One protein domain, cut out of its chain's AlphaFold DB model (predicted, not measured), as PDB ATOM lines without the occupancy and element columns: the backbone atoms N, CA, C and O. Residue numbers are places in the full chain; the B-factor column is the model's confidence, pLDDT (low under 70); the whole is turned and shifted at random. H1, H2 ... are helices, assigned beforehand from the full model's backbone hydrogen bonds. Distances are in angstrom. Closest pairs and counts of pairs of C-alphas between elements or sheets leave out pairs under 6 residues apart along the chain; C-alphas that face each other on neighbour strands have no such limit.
ATOM      1  N   LYS A   5      47.006 -36.767  14.093       58.03
ATOM      2  CA  LYS A   5      46.174 -37.764  13.398       58.03
ATOM      3  C   LYS A   5      45.391 -38.677  14.333       58.03
ATOM      4  O   LYS A   5      44.242 -38.961  14.025       58.03
ATOM      5  N   THR A   6      45.939 -39.106  15.470       60.97
ATOM      6  CA  THR A   6      45.233 -40.022  16.393       60.97
ATOM      7  C   THR A   6      44.243 -39.290  17.292       60.97
ATOM      8  O   THR A   6      43.197 -39.841  17.631       60.97
ATOM      9  N   PHE A   7      44.513 -38.021  17.602       60.81
ATOM     10  CA  PHE A   7      43.654 -37.216  18.466       60.81
ATOM     11  C   PHE A   7      42.268 -36.956  17.846       60.81
ATOM     12  O   PHE A   7      41.248 -37.012  18.530       60.81
ATOM     13  N   ARG A   8      42.211 -36.759  16.519       73.19
ATOM     14  CA  ARG A   8      40.950 -36.521  15.790       73.19
ATOM     15  C   ARG A   8      40.032 -37.739  15.824       73.19
ATOM     16  O   ARG A   8      38.841 -37.599  16.076       73.19
ATOM     17  N   TYR A   9      40.588 -38.934  15.627       73.00
ATOM     18  CA  TYR A   9      39.813 -40.173  15.720       73.00
ATOM     19  C   TYR A   9      39.407 -40.491  17.159       73.00
ATOM     20  O   TYR A   9      38.308 -40.993  17.368       73.00
ATOM     21  N   GLY A  10      40.239 -40.143  18.147       76.19
ATOM     22  CA  GLY A  10      39.901 -40.279  19.564       76.19
ATOM     23  C   GLY A  10      38.633 -39.511  19.937       76.19
ATOM     24  O   GLY A  10      37.738 -40.084  20.549       76.19
ATOM     25  N   LEU A  11      38.506 -38.256  19.492       73.12
ATOM     26  CA  LEU A  11      37.290 -37.466  19.709       73.12
ATOM     27  C   LEU A  11      36.071 -37.998  18.954       73.12
ATOM     28  O   LEU A  11      34.972 -37.976  19.499       73.12
ATOM     29  N   ILE A  12      36.249 -38.477  17.721       78.25
ATOM     30  CA  ILE A  12      35.145 -39.043  16.931       78.25
ATOM     31  C   ILE A  12      34.611 -40.308  17.610       78.25
ATOM     32  O   ILE A  12      33.404 -40.450  17.784       78.25
ATOM     33  N   ILE A  13      35.505 -41.201  18.042       80.31
ATOM     34  CA  ILE A  13      35.143 -42.442  18.734       80.31
ATOM     35  C   ILE A  13      34.512 -42.124  20.093       80.31
ATOM     36  O   ILE A  13      33.452 -42.659  20.407       80.31
ATOM     37  N   LEU A  14      35.104 -41.213  20.872       79.75
ATOM     38  CA  LEU A  14      34.567 -40.794  22.166       79.75
ATOM     39  C   LEU A  14      33.176 -40.157  22.021       79.75
ATOM     40  O   LEU A  14      32.265 -40.510  22.765       79.75
ATOM     41  N   GLY A  15      32.987 -39.289  21.023       79.75
ATOM     42  CA  GLY A  15      31.692 -38.697  20.692       79.75
ATOM     43  C   GLY A  15      30.646 -39.747  20.313       79.75
ATOM     44  O   GLY A  15      29.523 -39.694  20.805       79.75
ATOM     45  N   PHE A  16      31.020 -40.755  19.520       80.00
ATOM     46  CA  PHE A  16      30.115 -41.847  19.149       80.00
ATOM     47  C   PHE A  16      29.710 -42.703  20.359       80.00
ATOM     48  O   PHE A  16      28.537 -43.045  20.506       80.00
ATOM     49  N   PHE A  17      30.649 -43.000  21.265       78.69
ATOM     50  CA  PHE A  17      30.354 -43.694  22.522       78.69
ATOM     51  C   PHE A  17      29.392 -42.892  23.408       78.69
ATOM     52  O   PHE A  17      28.454 -43.468  23.952       78.69
ATOM     53  N   LEU A  18      29.579 -41.574  23.516       75.06
ATOM     54  CA  LEU A  18      28.698 -40.691  24.286       75.06
ATOM     55  C   LEU A  18      27.287 -40.601  23.684       75.06
ATOM     56  O   LEU A  18      26.317 -40.617  24.438       75.06
ATOM     57  N   VAL A  19      27.151 -40.582  22.353       77.88
ATOM     58  CA  VAL A  19      25.840 -40.636  21.673       77.88
ATOM     59  C   VAL A  19      25.154 -41.983  21.906       77.88
ATOM     60  O   VAL A  19      23.981 -42.010  22.269       77.88
ATOM     61  N   MET A  20      25.883 -43.096  21.771       78.25
ATOM     62  CA  MET A  20      25.350 -44.441  22.029       78.25
ATOM     63  C   MET A  20      24.890 -44.607  23.483       78.25
ATOM     64  O   MET A  20      23.813 -45.143  23.734       78.25
ATOM     65  N   ILE A  21      25.673 -44.112  24.444       78.88
ATOM     66  CA  ILE A  21      25.327 -44.134  25.871       78.88
ATOM     67  C   ILE A  21      24.160 -43.182  26.174       78.88
ATOM     68  O   ILE A  21      23.272 -43.544  26.940       78.88
ATOM     69  N   GLY A  22      24.104 -42.008  25.540       76.31
ATOM     70  CA  GLY A  22      22.992 -41.062  25.670       76.31
ATOM     71  C   GLY A  22      21.669 -41.622  25.142       76.31
ATOM     72  O   GLY A  22      20.647 -41.510  25.814       76.31
ATOM     73  N   MET A  23      21.700 -42.300  23.992       73.00
ATOM     74  CA  MET A  23      20.547 -43.036  23.467       73.00
ATOM     75  C   MET A  23      20.142 -44.197  24.377       73.00
ATOM     76  O   MET A  23      18.959 -44.371  24.643       73.00
ATOM     77  N   PHE A  24      21.106 -44.963  24.894       71.31
ATOM     78  CA  PHE A  24      20.834 -46.080  25.801       71.31
ATOM     79  C   PHE A  24      20.155 -45.628  27.103       71.31
ATOM     80  O   PHE A  24      19.258 -46.301  27.603       71.31
ATOM     81  N   ILE A  25      20.544 -44.467  27.631       70.69
ATOM     82  CA  ILE A  25      19.938 -43.873  28.831       70.69
ATOM     83  C   ILE A  25      18.524 -43.342  28.544       70.69
ATOM     84  O   ILE A  25      17.676 -43.375  29.433       70.69
ATOM     85  N   MET A  26      18.238 -42.917  27.310       69.12
ATOM     86  CA  MET A  26      16.884 -42.551  26.871       69.12
ATOM     87  C   MET A  26      15.920 -43.748  26.846       69.12
ATOM     88  O   MET A  26      14.720 -43.559  27.014       69.12
ATOM     89  N   SER A  27      16.439 -44.970  26.688       68.75
ATOM     90  CA  SER A  27      15.647 -46.209  26.675       68.75
ATOM     91  C   SER A  27      15.274 -46.741  28.066       68.75
ATOM     92  O   SER A  27      14.650 -47.795  28.154       68.75
ATOM     93  N   VAL A  28      15.668 -46.071  29.157       65.06
ATOM     94  CA  VAL A  28      15.355 -46.492  30.534       65.06
ATOM     95  C   VAL A  28      14.296 -45.552  31.116       65.06
ATOM     96  O   VAL A  28      14.536 -44.353  31.223       65.06
ATOM     97  N   ASP A  29      13.147 -46.105  31.520       67.12
ATOM     98  CA  ASP A  29      11.854 -45.462  31.859       67.12
ATOM     99  C   ASP A  29      11.827 -44.411  33.007       67.12
ATOM    100  O   ASP A  29      10.826 -44.258  33.709       67.12
ATOM    101  N   LYS A  30      12.909 -43.669  33.270       73.44
ATOM    102  CA  LYS A  30      12.994 -42.676  34.358       73.44
ATOM    103  C   LYS A  30      13.431 -41.300  33.833       73.44
ATOM    104  O   LYS A  30      14.633 -41.031  33.745       73.44
ATOM    105  N   PRO A  31      12.484 -40.375  33.574       68.25
ATOM    106  CA  PRO A  31      12.765 -39.105  32.895       68.25
ATOM    107  C   PRO A  31      13.681 -38.166  33.701       68.25
ATOM    108  O   PRO A  31      14.473 -37.415  33.145       68.25
ATOM    109  N   HIS A  32      13.654 -38.231  35.031       68.31
ATOM    110  CA  HIS A  32      14.485 -37.345  35.853       68.31
ATOM    111  C   HIS A  32      15.987 -37.694  35.794       68.31
ATOM    112  O   HIS A  32      16.858 -36.831  35.902       68.31
ATOM    113  N   VAL A  33      16.311 -38.975  35.606       75.50
ATOM    114  CA  VAL A  33      17.704 -39.439  35.526       75.50
ATOM    115  C   VAL A  33      18.261 -39.223  34.115       75.50
ATOM    116  O   VAL A  33      19.445 -38.933  33.970       75.50
ATOM    117  N   TYR A  34      17.412 -39.258  33.082       73.62
ATOM    118  CA  TYR A  34      17.826 -39.005  31.698       73.62
ATOM    119  C   TYR A  34      18.374 -37.584  31.517       73.62
ATOM    120  O   TYR A  34      19.423 -37.406  30.899       73.62
ATOM    121  N   ILE A  35      17.702 -36.574  32.080       77.44
ATOM    122  CA  ILE A  35      18.044 -35.175  31.801       77.44
ATOM    123  C   ILE A  35      19.391 -34.786  32.420       77.44
ATOM    124  O   ILE A  35      20.218 -34.128  31.788       77.44
ATOM    125  N   THR A  36      19.657 -35.282  33.629       79.25
ATOM    126  CA  THR A  36      20.915 -35.051  34.342       79.25
ATOM    127  C   THR A  36      22.068 -35.781  33.660       79.25
ATOM    128  O   THR A  36      23.091 -35.163  33.369       79.25
ATOM    129  N   PHE A  37      21.892 -37.047  33.281       76.31
ATOM    130  CA  PHE A  37      22.908 -37.784  32.527       76.31
ATOM    131  C   PHE A  37      23.168 -37.203  31.134       76.31
ATOM    132  O   PHE A  37      24.321 -37.144  30.711       76.31
ATOM    133  N   CYS A  38      22.131 -36.729  30.441       75.44
ATOM    134  CA  CYS A  38      22.268 -36.041  29.160       75.44
ATOM    135  C   CYS A  38      23.098 -34.760  29.320       75.44
ATOM    136  O   CYS A  38      24.061 -34.555  28.582       75.44
ATOM    137  N   SER A  39      22.804 -33.953  30.344       81.69
ATOM    138  CA  SER A  39      23.574 -32.741  30.639       81.69
ATOM    139  C   SER A  39      25.045 -33.040  30.958       81.69
ATOM    140  O   SER A  39      25.928 -32.384  30.412       81.69
ATOM    141  N   ILE A  40      25.325 -34.083  31.751       80.44
ATOM    142  CA  ILE A  40      26.687 -34.522  32.096       80.44
ATOM    143  C   ILE A  40      27.425 -35.041  30.855       80.44
ATOM    144  O   ILE A  40      28.603 -34.732  30.668       80.44
ATOM    145  N   GLY A  41      26.738 -35.786  29.984       79.81
ATOM    146  CA  GLY A  41      27.285 -36.265  28.716       79.81
ATOM    147  C   GLY A  41      27.693 -35.114  27.794       79.81
ATOM    148  O   GLY A  41      28.816 -35.099  27.292       79.81
ATOM    149  N   VAL A  42      26.829 -34.108  27.636       79.69
ATOM    150  CA  VAL A  42      27.133 -32.896  26.857       79.69
ATOM    151  C   VAL A  42      28.287 -32.105  27.487       79.69
ATOM    152  O   VAL A  42      29.189 -31.673  26.771       79.69
ATOM    153  N   LEU A  43      28.327 -31.970  28.816       82.31
ATOM    154  CA  LEU A  43      29.425 -31.309  29.533       82.31
ATOM    155  C   LEU A  43      30.769 -32.006  29.291       82.31
ATOM    156  O   LEU A  43      31.758 -31.343  28.981       82.31
ATOM    157  N   MET A  44      30.803 -33.338  29.362       79.38
ATOM    158  CA  MET A  44      32.003 -34.130  29.077       79.38
ATOM    159  C   MET A  44      32.451 -34.010  27.617       79.38
ATOM    160  O   MET A  44      33.653 -33.934  27.360       79.38
ATOM    161  N   ILE A  45      31.514 -33.911  26.665       77.56
ATOM    162  CA  ILE A  45      31.822 -33.610  25.258       77.56
ATOM    163  C   ILE A  45      32.463 -32.224  25.136       77.56
ATOM    164  O   ILE A  45      33.537 -32.103  24.552       77.56
ATOM    165  N   CYS A  46      31.853 -31.183  25.707       79.81
ATOM    166  CA  CYS A  46      32.369 -29.815  25.638       79.81
ATOM    167  C   CYS A  46      33.750 -29.683  26.289       79.81
ATOM    168  O   CYS A  46      34.635 -29.035  25.728       79.81
ATOM    169  N   ILE A  47      33.967 -30.332  27.437       80.50
ATOM    170  CA  ILE A  47      35.272 -30.383  28.106       80.50
ATOM    171  C   ILE A  47      36.278 -31.140  27.237       80.50
ATOM    172  O   ILE A  47      37.385 -30.651  27.055       80.50
ATOM    173  N   GLY A  48      35.906 -32.279  26.648       79.50
ATOM    174  CA  GLY A  48      36.774 -33.051  25.755       79.50
ATOM    175  C   GLY A  48      37.168 -32.287  24.488       79.50
ATOM    176  O   GLY A  48      38.337 -32.287  24.107       79.50
ATOM    177  N   ILE A  49      36.222 -31.569  23.874       76.81
ATOM    178  CA  ILE A  49      36.467 -30.684  22.729       76.81
ATOM    179  C   ILE A  49      37.368 -29.525  23.149       76.81
ATOM    180  O   ILE A  49      38.357 -29.256  22.480       76.81
ATOM    181  N   THR A  50      37.081 -28.868  24.274       80.50
ATOM    182  CA  THR A  50      37.906 -27.761  24.775       80.50
ATOM    183  C   THR A  50      39.313 -28.246  25.096       80.50
ATOM    184  O   THR A  50      40.275 -27.629  24.670       80.50
ATOM    185  N   TRP A  51      39.472 -29.395  25.752       76.50
ATOM    186  CA  TRP A  51      40.779 -29.986  26.044       76.50
ATOM    187  C   TRP A  51      41.517 -30.366  24.756       76.50
ATOM    188  O   TRP A  51      42.710 -30.095  24.626       76.50
ATOM    189  N   SER A  52      40.809 -30.919  23.769       72.69
ATOM    190  CA  SER A  52      41.359 -31.186  22.441       72.69
ATOM    191  C   SER A  52      41.836 -29.925  21.744       72.69
ATOM    192  O   SER A  52      42.933 -29.917  21.197       72.69
ATOM    193  N   ILE A  53      41.008 -28.882  21.724       69.06
ATOM    194  CA  ILE A  53      41.300 -27.613  21.062       69.06
ATOM    195  C   ILE A  53      42.419 -26.891  21.808       69.06
ATOM    196  O   ILE A  53      43.281 -26.321  21.161       69.06
ATOM    197  N   CYS A  54      42.472 -26.973  23.138       63.38
ATOM    198  CA  CYS A  54      43.527 -26.389  23.964       63.38
ATOM    199  C   CYS A  54      44.865 -27.131  23.830       63.38
ATOM    200  O   CYS A  54      45.908 -26.489  23.861       63.38
ATOM    201  N   GLN A  55      44.867 -28.457  23.634       60.84
ATOM    202  CA  GLN A  55      46.085 -29.200  23.267       60.84
ATOM    203  C   GLN A  55      46.504 -28.945  21.815       60.84
ATOM    204  O   GLN A  55      47.689 -28.980  21.496       60.84
ATOM    205  N   CYS A  56      45.535 -28.667  20.943       59.00
ATOM    206  CA  CYS A  56      45.763 -28.264  19.559       59.00
ATOM    207  C   CYS A  56      45.950 -26.750  19.405       59.00
ATOM    208  O   CYS A  56      46.110 -26.283  18.276       59.00
ATOM    209  N   TYR A  57      45.926 -25.982  20.501       58.69
ATOM    210  CA  TYR A  57      46.153 -24.553  20.442       58.69
ATOM    211  C   TYR A  57      47.621 -24.415  20.076       58.69
ATOM    212  O   TYR A  57      48.468 -24.877  20.853       58.69
TER     213      TYR A  57
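Overview. This is residues 5 to 57 of the 298 residues of an uncharacterized protein of Xenopus laevis (UniProt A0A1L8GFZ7). Two long helices, H1 and then H2, lie side by side as a helical hairpin, the second folding back along the first after a tight turn at one end. They make a thin rod, and residues 27 to 32 at the turn stick out. The printed part has 53 residues with two named helices and no named strand, in the class all helix. It is loose, with a radius of gyration of the C-alphas of 12.9 A, and spans 41 by 16 by 5 A.

Arrangement. H1, residues 6 to 26, and H2, residues 31 to 55, touch and form a helical hairpin. Their closest C-alphas, those of Ile 25 and Tyr 34, are 6.0 A apart. They run opposite ways at a shallow tilt of 6 degrees. In H1 every O i to N i+4 pair is within hydrogen-bond range; in H2, 19 of 21 are.

Along the chain. H1 begins at C-alpha 6 (45.233, -40.022, 16.393) and is 30.3 A long from first to last C-alpha. H2 is 36.1 A long and ends at C-alpha 55 (46.085, -29.200, 23.267).

Size, cuts and confidence. The C-alphas of Asp 29 and Tyr 57, the two farthest apart, are 41.8 A apart. The printed part has no cut, and the link of H1 to H2 is tight. The model's pLDDT is under 70 at residues 5 to 7, 26 to 29, 31 to 32 and 53 to 57.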